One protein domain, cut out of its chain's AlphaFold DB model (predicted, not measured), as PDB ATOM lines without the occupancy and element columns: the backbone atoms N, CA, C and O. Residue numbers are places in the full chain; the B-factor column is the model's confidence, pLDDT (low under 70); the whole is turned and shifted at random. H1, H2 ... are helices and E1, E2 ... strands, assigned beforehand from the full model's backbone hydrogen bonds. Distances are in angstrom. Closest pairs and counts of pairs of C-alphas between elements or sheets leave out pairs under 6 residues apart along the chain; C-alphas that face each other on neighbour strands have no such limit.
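This is residues 7 to 123 of the 131 residues of the protein "Transferase" of Sulfuracidifex metallicus DSM 6482 = JCM 9184 (UniProt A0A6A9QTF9). Two sheets lie face to face with their strands crossed, E2 E3 E9 E8 and E1 E6 E5, and the strand pair E4 and E7 joins one side of this sandwich, giving it a barrel-like, incompletely closed form. At one end H2 touches the longest helix, H3, at a steep angle, with its last residue, Ile 87, coming closest to H3, while the short H1 lies at the opposite end. The printed part has 117 residues, with three named helices and nine named strands in the order E1 E2 E3 H1 E4 E5 E6 H2 E7 E8 E9 H3; the sheets are antiparallel and the class is mixed, helices and strands. It is compact, with a radius of gyration of the C-alphas of 12.9 A, and rounded, spanning 35 by 27 by 27 A.

The largest sheet runs E2, residues 25 to 29, E3, residues 40 to 44, E9, residues 102 to 106, and E8, residues 95 to 99. It is only just strongly twisted, its C-alphas lying up to 4.4 A off the best plane. N 27 and O 42 are 2.9 A apart in the hairpin E2 and E3, N 105 and O 41 are 2.7 A apart between E3 and E9, and N 104 and O 97 are 2.8 A apart in the hairpin E8 and E9, each within hydrogen-bond range. H3, residues 109 to 121, is on this sheet, and the two make two layers, a helix on one face of a sheet; the closest C-alphas of E2 and H3 are those of Val 28 and Leu 115, 7.1 A apart. H2, residues 82 to 87, touches H3 at a steep tilt of 65 degrees, opposite ways, with the C-alphas of Ile 87 and Ser 114 closest at 5.8 A. E7, residues 90 to 93, runs on into E8 at 70 degrees across a break of 1 residue. E4, residues 61 to 64, is the antiparallel neighbour of E7, with N 64 and O 90 2.8 A apart. The sheet of E1, residues 13 to 16, E6, residues 75 to 80, and E5, residues 67 to 72, has E6 as its inner strand; N 13 and O 80 are 2.8 A apart, as are N 70 and O 77 in the hairpin E5 and E6. The closest C-alphas of E4 and E5 are those of Val 62 and Ile 70, 6.4 A apart. H1, residues 46 to 50, only grazes both of these larger sheets; its closest C-alpha pair with E9 is Leu 48 and Gly 102, 4.8 A. Every O i to N i+4 pair is within hydrogen-bond range in H2 and H3; in H1 0 of 1 is, beside 2 of 2 O i to N i+3 pairs.

E1 begins at C-alpha 13, (402.771, 303.810, 309.455). E5 measures 16.2 A and E6 16.6 A from first to last C-alpha. H3 measures 18.4 A and ends at C-alpha 121, (385.604, 304.433, 294.671).

The C-alphas farthest apart are those of Gly 74 and Gly 123, 38.2 A. The printed part has no cut, and no link is long. The mean pLDDT of the printed part is 96.9, and no printed residue is under 70.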
ATOM      1  N   ILE A   7     387.310 305.160 306.154       97.81
ATOM      2  CA  ILE A   7     388.019 304.188 305.327       97.81
ATOM      3  C   ILE A   7     389.425 304.013 305.905       97.81
ATOM      4  O   ILE A   7     390.152 305.008 305.968       97.81
ATOM      5  N   PRO A   8     389.808 302.811 306.372       97.81
ATOM      6  CA  PRO A   8     391.145 302.566 306.900       97.81
ATOM      7  C   PRO A   8     392.203 302.653 305.800       97.81
ATOM      8  O   PRO A   8     391.955 302.304 304.645       97.81
ATOM      9  N   ILE A   9     393.383 303.133 306.181       98.38
ATOM     10  CA  ILE A   9     394.580 303.146 305.344       98.38
ATOM     11  C   ILE A   9     395.540 302.116 305.928       98.38
ATOM     12  O   ILE A   9     396.336 302.423 306.812       98.38
ATOM     13  N   ASP A  10     395.397 300.872 305.475       97.25
ATOM     14  CA  ASP A  10     396.053 299.709 306.085       97.25
ATOM     15  C   ASP A  10     397.579 299.703 305.893       97.25
ATOM     16  O   ASP A  10     398.297 299.105 306.690       97.25
ATOM     17  N   ASP A  11     398.089 300.390 304.864       98.19
ATOM     18  CA  ASP A  11     399.527 300.542 304.618       98.19
ATOM     19  C   ASP A  11     400.166 301.690 305.414       98.19
ATOM     20  O   ASP A  11     401.370 301.921 305.290       98.19
ATOM     21  N   ALA A  12     399.387 302.423 306.219       98.56
ATOM     22  CA  ALA A  12     399.893 303.579 306.940       98.56
ATOM     23  C   ALA A  12     400.751 303.197 308.152       98.56
ATOM     24  O   ALA A  12     400.313 302.468 309.041       98.56
ATOM     25  N   LYS A  13     401.938 303.797 308.247       98.81
ATOM     26  CA  LYS A  13     402.771 303.810 309.455       98.81
ATOM     27  C   LYS A  13     402.849 305.223 310.003       98.81
ATOM     28  O   LYS A  13     402.994 306.182 309.245       98.81
ATOM     29  N   VAL A  14     402.768 305.350 311.324       98.81
ATOM     30  CA  VAL A  14     402.830 306.644 312.008       98.81
ATOM     31  C   VAL A  14     403.997 306.644 312.976       98.81
ATOM     32  O   VAL A  14     404.146 305.718 313.770       98.81
ATOM     33  N   TYR A  15     404.790 307.709 312.943       98.75
ATOM     34  CA  TYR A  15     405.884 307.930 313.876       98.75
ATOM     35  C   TYR A  15     405.655 309.235 314.626       98.75
ATOM     36  O   TYR A  15     405.097 310.191 314.083       98.75
ATOM     37  N   LEU A  16     406.099 309.276 315.876       98.50
ATOM     38  CA  LEU A  16     406.083 310.464 316.714       98.50
ATOM     39  C   LEU A  16     407.465 310.655 317.314       98.50
ATOM     40  O   LEU A  16     407.957 309.771 318.015       98.50
ATOM     41  N   ASP A  17     408.079 311.799 317.027       98.19
ATOM     42  CA  ASP A  17     409.426 312.147 317.485       98.19
ATOM     43  C   ASP A  17     410.439 311.024 317.155       98.19
ATOM     44  O   ASP A  17     411.243 310.605 317.984       98.19
ATOM     45  N   GLY A  18     410.328 310.463 315.943       97.56
ATOM     46  CA  GLY A  18     411.164 309.363 315.442       97.56
ATOM     47  C   GLY A  18     410.754 307.953 315.892       97.56
ATOM     48  O   GLY A  18     411.230 306.976 315.321       97.56
ATOM     49  N   SER A  19     409.843 307.815 316.858       98.19
ATOM     50  CA  SER A  19     409.398 306.510 317.366       98.19
ATOM     51  C   SER A  19     408.166 305.997 316.623       98.19
ATOM     52  O   SER A  19     407.170 306.713 316.521       98.19
ATOM     53  N   LEU A  20     408.203 304.751 316.142       98.56
ATOM     54  CA  LEU A  20     407.045 304.093 315.524       98.56
ATOM     55  C   LEU A  20     405.910 303.920 316.544       98.56
ATOM     56  O   LEU A  20     406.139 303.513 317.682       98.56
ATOM     57  N   LEU A  21     404.678 304.187 316.113       98.25
ATOM     58  CA  LEU A  21     403.456 303.945 316.876       98.25
ATOM     59  C   LEU A  21     402.740 302.704 316.302       98.25
ATOM     60  O   LEU A  21     401.958 302.850 315.362       98.25
ATOM     61  N   PRO A  22     403.000 301.487 316.820       93.94
ATOM     62  CA  PRO A  22     402.580 300.230 316.183       93.94
ATOM     63  C   PRO A  22     401.057 300.051 316.074       93.94
ATOM     64  O   PRO A  22     400.591 299.414 315.138       93.94
ATOM     65  N   ASP A  23     400.282 300.657 316.977       94.94
ATOM     66  CA  ASP A  23     398.813 300.567 316.992       94.94
ATOM     67  C   ASP A  23     398.122 301.829 316.456       94.94
ATOM     68  O   ASP A  23     396.916 302.033 316.659       94.94
ATOM     69  N   ALA A  24     398.881 302.729 315.825       98.06
ATOM     70  CA  ALA A  24     398.315 303.933 315.245       98.06
ATOM     71  C   ALA A  24     397.425 303.587 314.050       98.06
ATOM     72  O   ALA A  24     397.770 302.774 313.200       98.06
ATOM     73  N   LYS A  25     396.266 304.237 313.982       98.19
ATOM     74  CA  LYS A  25     395.270 303.996 312.937       98.19
ATOM     75  C   LYS A  25     395.046 305.254 312.127       98.19
ATOM     76  O   LYS A  25     394.784 306.312 312.698       98.19
ATOM     77  N   VAL A  26     395.110 305.129 310.808       98.56
ATOM     78  CA  VAL A  26     394.873 306.235 309.880       98.56
ATOM     79  C   VAL A  26     393.604 305.967 309.085       98.56
ATOM     80  O   VAL A  26     393.398 304.862 308.584       98.56
ATOM     81  N   TYR A  27     392.743 306.977 308.983       98.31
ATOM     82  CA  TYR A  27     391.479 306.874 308.260       98.31
ATOM     83  C   TYR A  27     391.250 308.077 307.364       98.31
ATOM     84  O   TYR A  27     391.428 309.209 307.803       98.31
ATOM     85  N   VAL A  28     390.718 307.852 306.166       98.44
ATOM     86  CA  VAL A  28     390.013 308.902 305.424       98.44
ATOM     87  C   VAL A  28     388.574 308.936 305.931       98.44
ATOM     88  O   VAL A  28     387.848 307.948 305.838       98.44
ATOM     89  N   HIS A  29     388.164 310.058 306.512       97.62
ATOM     90  CA  HIS A  29     386.840 310.241 307.091       97.62
ATOM     91  C   HIS A  29     385.994 311.110 306.164       97.62
ATOM     92  O   HIS A  29     386.186 312.325 306.083       97.62
ATOM     93  N   ILE A  30     385.071 310.473 305.447       98.12
ATOM     94  CA  ILE A  30     384.287 311.108 304.389       98.12
ATOM     95  C   ILE A  30     383.186 311.995 304.971       98.12
ATOM     96  O   ILE A  30     382.464 311.612 305.897       98.12
ATOM     97  N   LYS A  31     383.025 313.184 304.385       97.25
ATOM     98  CA  LYS A  31     381.959 314.133 304.710       97.25
ATOM     99  C   LYS A  31     380.576 313.478 304.704       97.25
ATOM    100  O   LYS A  31     380.190 312.778 303.772       97.25
ATOM    101  N   GLY A  32     379.791 313.811 305.723       94.88
ATOM    102  CA  GLY A  32     378.402 313.390 305.866       94.88
ATOM    103  C   GLY A  32     378.221 312.094 306.645       94.88
ATOM    104  O   GLY A  32     377.148 311.874 307.200       94.88
ATOM    105  N   TYR A  33     379.272 311.290 306.790       94.38
ATOM    106  CA  TYR A  33     379.238 310.088 307.611       94.38
ATOM    107  C   TYR A  33     379.800 310.355 309.000       94.38
ATOM    108  O   TYR A  33     380.646 311.226 309.182       94.38
ATOM    109  N   SER A  34     379.313 309.621 310.004       92.69
ATOM    110  CA  SER A  34     379.848 309.656 311.375       92.69
ATOM    111  C   SER A  34     380.056 311.079 311.951       92.69
ATOM    112  O   SER A  34     380.918 311.303 312.803       92.69
ATOM    113  N   ARG A  35     379.205 312.036 311.530       90.75
ATOM    114  CA  ARG A  35     379.217 313.481 311.859       90.75
ATOM    115  C   ARG A  35     380.362 314.309 311.248       90.75
ATOM    116  O   ARG A  35     380.512 315.475 311.621       90.75
ATOM    117  N   ALA A  36     381.137 313.776 310.302       93.81
ATOM    118  CA  ALA A  36     382.122 314.554 309.553       93.81
ATOM    119  C   ALA A  36     381.438 315.671 308.750       93.81
ATOM    120  O   ALA A  36     380.623 315.418 307.866       93.81
ATOM    121  N   ARG A  37     381.769 316.931 309.048       94.12
ATOM    122  CA  ARG A  37     381.243 318.095 308.307       94.12
ATOM    123  C   ARG A  37     382.003 318.358 307.002       94.12
ATOM    124  O   ARG A  37     381.441 318.931 306.071       94.12
ATOM    125  N   VAL A  38     383.263 317.936 306.958       96.81
ATOM    126  CA  VAL A  38     384.207 318.055 305.840       96.81
ATOM    127  C   VAL A  38     385.031 316.769 305.797       96.81
ATOM    128  O   VAL A  38     385.268 316.175 306.852       96.81
ATOM    129  N   THR A  39     385.450 316.342 304.608       98.25
ATOM    130  CA  THR A  39     386.340 315.189 304.433       98.25
ATOM    131  C   THR A  39     387.737 315.518 304.963       98.25
ATOM    132  O   THR A  39     388.290 316.569 304.647       98.25
ATOM    133  N   HIS A  40     388.293 314.651 305.806       98.31
ATOM    134  CA  HIS A  40     389.591 314.845 306.464       98.31
ATOM    135  C   HIS A  40     390.283 313.500 306.703       98.31
ATOM    136  O   HIS A  40     389.671 312.446 306.522       98.31
ATOM    137  N   VAL A  41     391.545 313.531 307.136       98.50
ATOM    138  CA  VAL A  41     392.272 312.326 307.562       98.50
ATOM    139  C   VAL A  41     392.361 312.295 309.080       98.50
ATOM    140  O   VAL A  41     392.844 313.236 309.697       98.50
ATOM    141  N   ASP A  42     391.891 311.223 309.700       98.12
ATOM    142  CA  ASP A  42     392.065 310.963 311.126       98.12
ATOM    143  C   ASP A  42     393.357 310.169 311.355       98.12
ATOM    144  O   ASP A  42     393.597 309.183 310.665       98.12
ATOM    145  N   VAL A  43     394.138 310.545 312.369       98.31
ATOM    146  CA  VAL A  43     395.298 309.784 312.855       98.31
ATOM    147  C   VAL A  43     395.094 309.516 314.343       98.31
ATOM    148  O   VAL A  43     395.127 310.427 315.176       98.31
ATOM    149  N   GLU A  44     394.812 308.265 314.686       97.56
ATOM    150  CA  GLU A  44     394.380 307.860 316.018       97.56
ATOM    151  C   GLU A  44     395.464 307.051 316.735       97.56
ATOM    152  O   GLU A  44     395.771 305.923 316.358       97.56
ATOM    153  N   HIS A  45     396.021 307.627 317.801       97.12
ATOM    154  CA  HIS A  45     396.891 306.968 318.773       97.12
ATOM    155  C   HIS A  45     396.907 307.804 320.063       97.12
ATOM    156  O   HIS A  45     396.910 309.035 320.001       97.12
ATOM    157  N   GLN A  46     396.929 307.176 321.245       94.56
ATOM    158  CA  GLN A  46     396.848 307.920 322.517       94.56
ATOM    159  C   GLN A  46     398.026 308.882 322.712       94.56
ATOM    160  O   GLN A  46     397.820 310.002 323.178       94.56
ATOM    161  N   SER A  47     399.231 308.494 322.281       95.50
ATOM    162  CA  SER A  47     400.430 309.341 322.381       95.50
ATOM    163  C   SER A  47     400.321 310.648 321.598       95.50
ATOM    164  O   SER A  47     400.977 311.613 321.962       95.50
ATOM    165  N   LEU A  48     399.469 310.729 320.568       96.06
ATOM    166  CA  LEU A  48     399.301 311.950 319.773       96.06
ATOM    167  C   LEU A  48     398.561 313.065 320.530       96.06
ATOM    168  O   LEU A  48     398.607 314.216 320.112       96.06
ATOM    169  N   LYS A  49     397.939 312.769 321.682       93.12
ATOM    170  CA  LYS A  49     397.341 313.795 322.554       93.12
ATOM    171  C   LYS A  49     398.356 314.818 323.066       93.12
ATOM    172  O   LYS A  49     397.966 315.949 323.334       93.12
ATOM    173  N   LYS A  50     399.629 314.423 323.212       92.69
ATOM    174  CA  LYS A  50     400.701 315.333 323.646       92.69
ATOM    175  C   LYS A  50     401.082 316.340 322.556       92.69
ATOM    176  O   LYS A  50     401.553 317.418 322.881       92.69
ATOM    177  N   VAL A  51     400.848 315.991 321.285       95.00
ATOM    178  CA  VAL A  51     401.176 316.837 320.127       95.00
ATOM    179  C   VAL A  51     400.247 318.039 320.080       95.00
ATOM    180  O   VAL A  51     400.693 319.178 319.975       95.00
ATOM    181  N   ILE A  52     398.940 317.787 320.158       94.56
ATOM    182  CA  ILE A  52     397.946 318.850 320.145       94.56
ATOM    183  C   ILE A  52     396.666 318.425 320.863       94.56
ATOM    184  O   ILE A  52     396.077 317.374 320.598       94.56
ATOM    185  N   LEU A  53     396.239 319.263 321.806       92.06
ATOM    186  CA  LEU A  53     395.075 318.994 322.639       92.06
ATOM    187  C   LEU A  53     393.766 319.125 321.843       92.06
ATOM    188  O   LEU A  53     393.691 319.902 320.884       92.06
ATOM    189  N   PRO A  54     392.693 318.419 322.244       92.44
ATOM    190  CA  PRO A  54     391.370 318.621 321.667       92.44
ATOM    191  C   PRO A  54     390.972 320.099 321.656       92.44
ATOM    192  O   PRO A  54     391.147 320.785 322.657       92.44
ATOM    193  N   ARG A  55     390.372 320.563 320.550       90.94
ATOM    194  CA  ARG A  55     389.957 321.970 320.326       90.94
ATOM    195  C   ARG A  55     391.106 322.965 320.095       90.94
ATOM    196  O   ARG A  55     390.830 324.151 319.956       90.94
ATOM    197  N   HIS A  56     392.348 322.498 320.003       95.81
ATOM    198  CA  HIS A  56     393.478 323.288 319.521       95.81
ATOM    199  C   HIS A  56     393.840 322.878 318.092       95.81
ATOM    200  O   HIS A  56     393.567 321.747 317.673       95.81
ATOM    201  N   SER A  57     394.457 323.800 317.354       97.12
ATOM    202  CA  SER A  57     394.941 323.555 315.997       97.12
ATOM    203  C   SER A  57     396.297 324.204 315.722       97.12
ATOM    204  O   SER A  57     396.727 325.109 316.442       97.12
ATOM    205  N   ASP A  58     396.952 323.723 314.672       98.12
ATOM    206  CA  ASP A  58     398.170 324.282 314.096       98.12
ATOM    207  C   ASP A  58     398.107 324.221 312.561       98.12
ATOM    208  O   ASP A  58     397.265 323.509 312.003       98.12
ATOM    209  N   TYR A  59     398.979 324.976 311.893       98.00
ATOM    210  CA  TYR A  59     399.003 325.113 310.431       98.00
ATOM    211  C   TYR A  59     400.411 324.924 309.842       98.00
ATOM    212  O   TYR A  59     400.950 325.854 309.240       98.00
ATOM    213  N   PRO A  60     401.051 323.757 310.030       97.94
ATOM    214  CA  PRO A  60     402.365 323.503 309.450       97.94
ATOM    215  C   PRO A  60     402.337 323.517 307.922       97.94
ATOM    216  O   PRO A  60     401.390 323.029 307.302       97.94
ATOM    217  N   SER A  61     403.420 324.009 307.322       97.88
ATOM    218  CA  SER A  61     403.696 323.785 305.904       97.88
ATOM    219  C   SER A  61     404.276 322.386 305.717       97.88
ATOM    220  O   SER A  61     405.190 321.992 306.444       97.88
ATOM    221  N   VAL A  62     403.736 321.631 304.764       98.00
ATOM    222  CA  VAL A  62     404.142 320.254 304.472       98.00
ATOM    223  C   VAL A  62     404.270 320.042 302.974       98.00
ATOM    224  O   VAL A  62     403.505 320.591 302.181       98.00
ATOM    225  N   LYS A  63     405.180 319.148 302.592       97.56
ATOM    226  CA  LYS A  63     405.210 318.551 301.261       97.56
ATOM    227  C   LYS A  63     404.721 317.116 301.365       97.56
ATOM    228  O   LYS A  63     405.381 316.272 301.968       97.56
ATOM    229  N   TRP A  64     403.546 316.847 300.812       97.50
ATOM    230  CA  TRP A  64     402.907 315.544 300.930       97.50
ATOM    231  C   TRP A  64     403.338 314.605 299.802       97.50
ATOM    232  O   TRP A  64     403.130 314.886 298.620       97.50
ATOM    233  N   GLY A  65     403.907 313.462 300.185       95.44
ATOM    234  CA  GLY A  65     404.249 312.338 299.314       95.44
ATOM    235  C   GLY A  65     403.863 311.008 299.962       95.44
ATOM    236  O   GLY A  65     402.952 310.964 300.786       95.44
ATOM    237  N   SER A  66     404.553 309.919 299.611       96.88
ATOM    238  CA  SER A  66     404.387 308.637 300.315       96.88
ATOM    239  C   SER A  66     404.904 308.677 301.753       96.88
ATOM    240  O   SER A  66     404.465 307.889 302.580       96.88
ATOM    241  N   ARG A  67     405.777 309.635 302.069       97.75
ATOM    242  CA  ARG A  67     406.175 310.015 303.421       97.75
ATOM    243  C   ARG A  67     405.963 311.516 303.588       97.75
ATOM    244  O   ARG A  67     406.352 312.288 302.713       97.75
ATOM    245  N   VAL A  68     405.354 311.922 304.696       98.25
ATOM    246  CA  VAL A  68     405.165 313.330 305.062       98.25
ATOM    247  C   VAL A  68     405.586 313.551 306.510       98.25
ATOM    248  O   VAL A  68     405.231 312.766 307.388       98.25
ATOM    249  N   GLU A  69     406.338 314.623 306.748       98.38
ATOM    250  CA  GLU A  69     406.734 315.076 308.082       98.38
ATOM    251  C   GLU A  69     405.932 316.326 308.447       98.38
ATOM    252  O   GLU A  69     405.786 317.244 307.640       98.38
ATOM    253  N   ILE A  70     405.363 316.332 309.650       98.44
ATOM    254  CA  ILE A  70     404.396 317.326 310.107       98.44
ATOM    255  C   ILE A  70     404.866 317.857 311.465       98.44
ATOM    256  O   ILE A  70     404.659 317.226 312.505       98.44
ATOM    257  N   SER A  71     405.510 319.022 311.450       98.00
ATOM    258  CA  SER A  71     406.012 319.690 312.657       98.00
ATOM    259  C   SER A  71     404.898 320.472 313.349       98.00
ATOM    260  O   SER A  71     404.417 321.465 312.817       98.00
ATOM    261  N   VAL A  72     404.479 320.047 314.539       96.94
ATOM    262  CA  VAL A  72     403.346 320.631 315.275       96.94
ATOM    263  C   VAL A  72     403.758 320.871 316.715       96.94
ATOM    264  O   VAL A  72     404.101 319.926 317.421       96.94
ATOM    265  N   LYS A  73     403.705 322.129 317.170       93.81
ATOM    266  CA  LYS A  73     403.933 322.503 318.583       93.81
ATOM    267  C   LYS A  73     405.185 321.867 319.229       93.81
ATOM    268  O   LYS A  73     405.145 321.466 320.387       93.81
ATOM    269  N   GLY A  74     406.297 321.787 318.494       95.50
ATOM    270  CA  GLY A  74     407.565 321.224 318.989       95.50
ATOM    271  C   GLY A  74     407.695 319.700 318.876       95.50
ATOM    272  O   GLY A  74     408.724 319.155 319.263       95.50
ATOM    273  N   HIS A  75     406.693 319.024 318.316       98.00
ATOM    274  CA  HIS A  75     406.723 317.602 317.986       98.00
ATOM    275  C   HIS A  75     406.780 317.387 316.478       98.00
ATOM    276  O   HIS A  75     406.308 318.224 315.706       98.00
ATOM    277  N   VAL A  76     407.293 316.231 316.059       98.50
ATOM    278  CA  VAL A  76     407.267 315.811 314.653       98.50
ATOM    279  C   VAL A  76     406.435 314.546 314.525       98.50
ATOM    280  O   VAL A  76     406.782 313.497 315.071       98.50
ATOM    281  N   VAL A  77     405.329 314.646 313.789       98.62
ATOM    282  CA  VAL A  77     404.521 313.494 313.383       98.62
ATOM    283  C   VAL A  77     404.899 313.128 311.958       98.62
ATOM    284  O   VAL A  77     404.880 313.982 311.077       98.62
ATOM    285  N   VAL A  78     405.211 311.861 311.719       98.81
ATOM    286  CA  VAL A  78     405.479 311.351 310.373       98.81
ATOM    287  C   VAL A  78     404.407 310.350 309.995       98.81
ATOM    288  O   VAL A  78     404.054 309.492 310.803       98.81
ATOM    289  N   ILE A  79     403.919 310.442 308.761       98.69
ATOM    290  CA  ILE A  79     403.014 309.454 308.175       98.69
ATOM    291  C   ILE A  79     403.667 308.902 306.913       98.69
ATOM    292  O   ILE A  79     404.039 309.664 306.021       98.69
ATOM    293  N   GLU A  80     403.785 307.582 306.840       98.62
ATOM    294  CA  GLU A  80     404.196 306.850 305.643       98.62
ATOM    295  C   GLU A  80     403.007 306.050 305.115       98.62
ATOM    296  O   GLU A  80     402.445 305.251 305.853       98.62
ATOM    297  N   SER A  81     402.601 306.276 303.868       98.50
ATOM    298  CA  SER A  81     401.570 305.509 303.162       98.50
ATOM    299  C   SER A  81     401.670 305.781 301.662       98.50
ATOM    300  O   SER A  81     401.538 306.921 301.208       98.50
ATOM    301  N   GLU A  82     401.828 304.722 300.874       98.19
ATOM    302  CA  GLU A  82     401.770 304.796 299.414       98.19
ATOM    303  C   GLU A  82     400.355 305.148 298.943       98.19
ATOM    304  O   GLU A  82     400.179 305.919 297.996       98.19
ATOM    305  N   THR A  83     399.336 304.631 299.635       98.25
ATOM    306  CA  THR A  83     397.928 304.945 299.359       98.25
ATOM    307  C   THR A  83     397.669 306.446 299.478       98.25
ATOM    308  O   THR A  83     397.220 307.075 298.516       98.25
ATOM    309  N   LEU A  84     397.995 307.056 300.623       98.31
ATOM    310  CA  LEU A  84     397.796 308.495 300.819       98.31
ATOM    311  C   LEU A  84     398.721 309.321 299.933       98.31
ATOM    312  O   LEU A  84     398.285 310.345 299.415       98.31
ATOM    313  N   GLY A  85     399.955 308.871 299.700       97.69
ATOM    314  CA  GLY A  85     400.890 309.549 298.807       97.69
ATOM    315  C   GLY A  85     400.421 309.615 297.353       97.69
ATOM    316  O   GLY A  85     400.796 310.542 296.634       97.69
ATOM    317  N   LYS A  86     399.584 308.674 296.897       97.75
ATOM    318  CA  LYS A  86     398.945 308.716 295.570       97.75
ATOM    319  C   LYS A  86     397.728 309.641 295.532       97.75
ATOM    320  O   LYS A  86     397.515 310.295 294.516       97.75
ATOM    321  N   ILE A  87     396.963 309.707 296.622       97.62
ATOM    322  CA  ILE A  87     395.716 310.486 296.706       97.62
ATOM    323  C   ILE A  87     395.994 311.972 296.965       97.62
ATOM    324  O   ILE A  87     395.403 312.846 296.330       97.62
ATOM    325  N   ILE A  88     396.883 312.269 297.911       97.56
ATOM    326  CA  ILE A  88     397.161 313.620 298.385       97.56
ATOM    327  C   ILE A  88     398.449 314.106 297.727       97.56
ATOM    328  O   ILE A  88     399.541 313.609 297.997       97.56
ATOM    329  N   LYS A  89     398.313 315.117 296.872       92.25
ATOM    330  CA  LYS A  89     399.428 315.873 296.301       92.25
ATOM    331  C   LYS A  89     399.307 317.309 296.780       92.25
ATOM    332  O   LYS A  89     398.374 317.998 296.376       92.25
ATOM    333  N   MET A  90     400.193 317.742 297.670       94.44
ATOM    334  CA  MET A  90     400.226 319.127 298.139       94.44
ATOM    335  C   MET A  90     401.631 319.547 298.557       94.44
ATOM    336  O   MET A  90     402.417 318.727 299.028       94.44
ATOM    337  N   ASP A  91     401.896 320.836 298.405       97.06
ATOM    338  CA  ASP A  91     403.041 321.546 298.957       97.06
ATOM    339  C   ASP A  91     402.489 322.858 299.529       97.06
ATOM    340  O   ASP A  91     401.976 323.693 298.780       97.06
ATOM    341  N   GLY A  92     402.432 322.968 300.856       96.50
ATOM    342  CA  GLY A  92     401.834 324.112 301.540       96.50
ATOM    343  C   GLY A  92     401.168 323.762 302.866       96.50
ATOM    344  O   GLY A  92     401.426 322.721 303.468       96.50
ATOM    345  N   ASN A  93     400.303 324.659 303.338       97.19
ATOM    346  CA  ASN A  93     399.750 324.584 304.687       97.19
ATOM    347  C   ASN A  93     398.750 323.433 304.856       97.19
ATOM    348  O   ASN A  93     397.830 323.250 304.057       97.19
ATOM    349  N   LEU A  94     398.896 322.701 305.956       98.44
ATOM    350  CA  LEU A  94     398.003 321.641 306.402       98.44
ATOM    351  C   LEU A  94     397.323 322.067 307.701       98.44
ATOM    352  O   LEU A  94     397.994 322.500 308.628       98.44
ATOM    353  N   TYR A  95     396.005 321.903 307.812       98.50
ATOM    354  CA  TYR A  95     395.333 322.084 309.099       98.50
ATOM    355  C   TYR A  95     395.558 320.841 309.960       98.50
ATOM    356  O   TYR A  95     395.168 319.747 309.556       98.50
ATOM    357  N   VAL A  96     396.100 320.994 311.165       98.44
ATOM    358  CA  VAL A  96     396.207 319.902 312.142       98.44
ATOM    359  C   VAL A  96     395.383 320.253 313.368       98.44
ATOM    360  O   VAL A  96     395.671 321.231 314.046       98.44
ATOM    361  N   GLY A  97     394.353 319.461 313.665       98.06
ATOM    362  CA  GLY A  97     393.488 319.654 314.829       98.06
ATOM    363  C   GLY A  97     393.596 318.512 315.829       98.06
ATOM    364  O   GLY A  97     393.642 317.341 315.453       98.06
ATOM    365  N   GLY A  98     393.581 318.833 317.120       96.62
ATOM    366  CA  GLY A  98     393.521 317.819 318.170       96.62
ATOM    367  C   GLY A  98     392.127 317.216 318.331       96.62
ATOM    368  O   GLY A  98     391.105 317.907 318.250       96.62
ATOM    369  N   LYS A  99     392.074 315.914 318.624       93.00
ATOM    370  CA  LYS A  99     390.845 315.170 318.943       93.00
ATOM    371  C   LYS A  99     391.070 314.208 320.108       93.00
ATOM    372  O   LYS A  99     392.186 313.845 320.454       93.00
ATOM    373  N   GLY A 100     389.983 313.727 320.709       89.69
ATOM    374  CA  GLY A 100     390.046 312.908 321.929       89.69
ATOM    375  C   GLY A 100     390.857 311.604 321.833       89.69
ATOM    376  O   GLY A 100     391.199 311.043 322.869       89.69
ATOM    377  N   LYS A 101     391.172 311.105 320.629       89.44
ATOM    378  CA  LYS A 101     391.984 309.890 320.407       89.44
ATOM    379  C   LYS A 101     393.168 310.103 319.450       89.44
ATOM    380  O   LYS A 101     393.655 309.131 318.889       89.44
ATOM    381  N   GLY A 102     393.617 311.340 319.246       96.19
ATOM    382  CA  GLY A 102     394.755 311.645 318.376       96.19
ATOM    383  C   GLY A 102     394.604 312.999 317.697       96.19
ATOM    384  O   GLY A 102     394.185 313.960 318.338       96.19
ATOM    385  N   ILE A 103     394.889 313.059 316.401       98.00
ATOM    386  CA  ILE A 103     394.782 314.279 315.589       98.00
ATOM    387  C   ILE A 103     393.925 314.033 314.347       98.00
ATOM    388  O   ILE A 103     393.675 312.891 313.964       98.00
ATOM    389  N   PHE A 104     393.468 315.106 313.716       97.94
ATOM    390  CA  PHE A 104     392.910 315.062 312.373       97.94
ATOM    391  C   PHE A 104     393.567 316.117 311.488       97.94
ATOM    392  O   PHE A 104     393.963 317.184 311.957       97.94
ATOM    393  N   LEU A 105     393.673 315.796 310.207       98.56
ATOM    394  CA  LEU A 105     394.335 316.579 309.182       98.56
ATOM    395  C   LEU A 105     393.271 317.107 308.223       98.56
ATOM    396  O   LEU A 105     392.572 316.334 307.562       98.56
ATOM    397  N   GLY A 106     393.109 318.424 308.202       98.19
ATOM    398  CA  GLY A 106     392.234 319.135 307.282       98.19
ATOM    399  C   GLY A 106     393.021 319.640 306.081       98.19
ATOM    400  O   GLY A 106     394.152 320.105 306.217       98.19
ATOM    401  N   PHE A 107     392.403 319.572 304.907       98.25
ATOM    402  CA  PHE A 107     393.064 319.857 303.640       98.25
ATOM    403  C   PHE A 107     392.366 320.971 302.860       98.25
ATOM    404  O   PHE A 107     391.218 321.327 303.133       98.25
ATOM    405  N   HIS A 108     393.057 321.495 301.849       97.00
ATOM    406  CA  HIS A 108     392.466 322.399 300.874       97.00
ATOM    407  C   HIS A 108     391.525 321.660 299.911       97.00
ATOM    408  O   HIS A 108     391.479 320.430 299.842       97.00
ATOM    409  N   LYS A 109     390.737 322.444 299.167       96.50
ATOM    410  CA  LYS A 109     389.631 321.967 298.325       96.50
ATOM    411  C   LYS A 109     390.042 320.873 297.338       96.50
ATOM    412  O   LYS A 109     389.271 319.940 297.136       96.50
ATOM    413  N   ASP A 110     391.223 320.973 296.739       97.00
ATOM    414  CA  ASP A 110     391.656 320.013 295.722       97.00
ATOM    415  C   ASP A 110     392.039 318.663 296.333       97.00
ATOM    416  O   ASP A 110     391.612 317.625 295.836       97.00
ATOM    417  N   GLN A 111     392.722 318.651 297.480       98.19
ATOM    418  CA  GLN A 111     393.012 317.409 298.203       98.19
ATOM    419  C   GLN A 111     391.739 316.807 298.813       98.19
ATOM    420  O   GLN A 111     391.585 315.588 298.806       98.19
ATOM    421  N   ILE A 112     390.796 317.638 299.281       98.31
ATOM    422  CA  ILE A 112     389.462 317.174 299.696       98.31
ATOM    423  C   ILE A 112     388.775 316.437 298.543       98.31
ATOM    424  O   ILE A 112     388.281 315.335 298.755       98.31
ATOM    425  N   ARG A 113     388.780 317.002 297.328       98.12
ATOM    426  CA  ARG A 113     388.198 316.350 296.145       98.12
ATOM    427  C   ARG A 113     388.863 315.005 295.859       98.12
ATOM    428  O   ARG A 113     388.152 314.031 295.664       98.12
ATOM    429  N   SER A 114     390.194 314.923 295.901       98.31
ATOM    430  CA  SER A 114     390.905 313.651 295.706       98.31
ATOM    431  C   SER A 114     390.535 312.598 296.758       98.31
ATOM    432  O   SER A 114     390.321 311.434 296.420       98.31
ATOM    433  N   LEU A 115     390.424 313.000 298.029       98.44
ATOM    434  CA  LEU A 115     389.993 312.121 299.120       98.44
ATOM    435  C   LEU A 115     388.534 311.673 298.958       98.44
ATOM    436  O   LEU A 115     388.210 310.524 299.247       98.44
ATOM    437  N   GLU A 116     387.657 312.557 298.484       98.38
ATOM    438  CA  GLU A 116     386.255 312.244 298.201       98.38
ATOM    439  C   GLU A 116     386.111 311.288 297.013       98.38
ATOM    440  O   GLU A 116     385.365 310.319 297.130       98.38
ATOM    441  N   SER A 117     386.874 311.474 295.929       98.31
ATOM    442  CA  SER A 117     386.918 310.532 294.800       98.31
ATOM    443  C   SER A 117     387.425 309.154 295.230       98.31
ATOM    444  O   SER A 117     386.886 308.125 294.823       98.31
ATOM    445  N   PHE A 118     388.441 309.114 296.100       98.00
ATOM    446  CA  PHE A 118     388.872 307.865 296.723       98.00
ATOM    447  C   PHE A 118     387.738 307.235 297.543       98.00
ATOM    448  O   PHE A 118     387.469 306.044 297.388       98.00
ATOM    449  N   GLY A 119     387.034 308.021 298.362       97.50
ATOM    450  CA  GLY A 119     385.892 307.551 299.142       97.50
ATOM    451  C   GLY A 119     384.771 306.968 298.291       97.50
ATOM    452  O   GLY A 119     384.291 305.868 298.565       97.50
ATOM    453  N   GLU A 120     384.412 307.653 297.209       97.62
ATOM    454  CA  GLU A 120     383.418 307.206 296.235       97.62
ATOM    455  C   GLU A 120     383.815 305.870 295.596       97.62
ATOM    456  O   GLU A 120     383.008 304.941 295.585       97.62
ATOM    457  N   SER A 121     385.085 305.707 295.200       97.44
ATOM    458  CA  SER A 121     385.604 304.433 294.671       97.44
ATOM    459  C   SER A 121     385.518 303.263 295.665       97.44
ATOM    460  O   SER A 121     385.584 302.099 295.272       97.44
ATOM    461  N   LYS A 122     385.364 303.561 296.962       96.62
ATOM    462  CA  LYS A 122     385.195 302.590 298.052       96.62
ATOM    463  C   LYS A 122     383.737 302.445 298.505       96.62
ATOM    464  O   LYS A 122     383.487 301.783 299.508       96.62
ATOM    465  N   GLY A 123     382.784 303.048 297.789       96.25
ATOM    466  CA  GLY A 123     381.352 302.992 298.101       96.25
ATOM    467  C   GLY A 123     380.883 304.021 299.133       96.25
ATOM    468  O   GLY A 123     379.774 303.903 299.649       96.25
TER     469      GLY A 123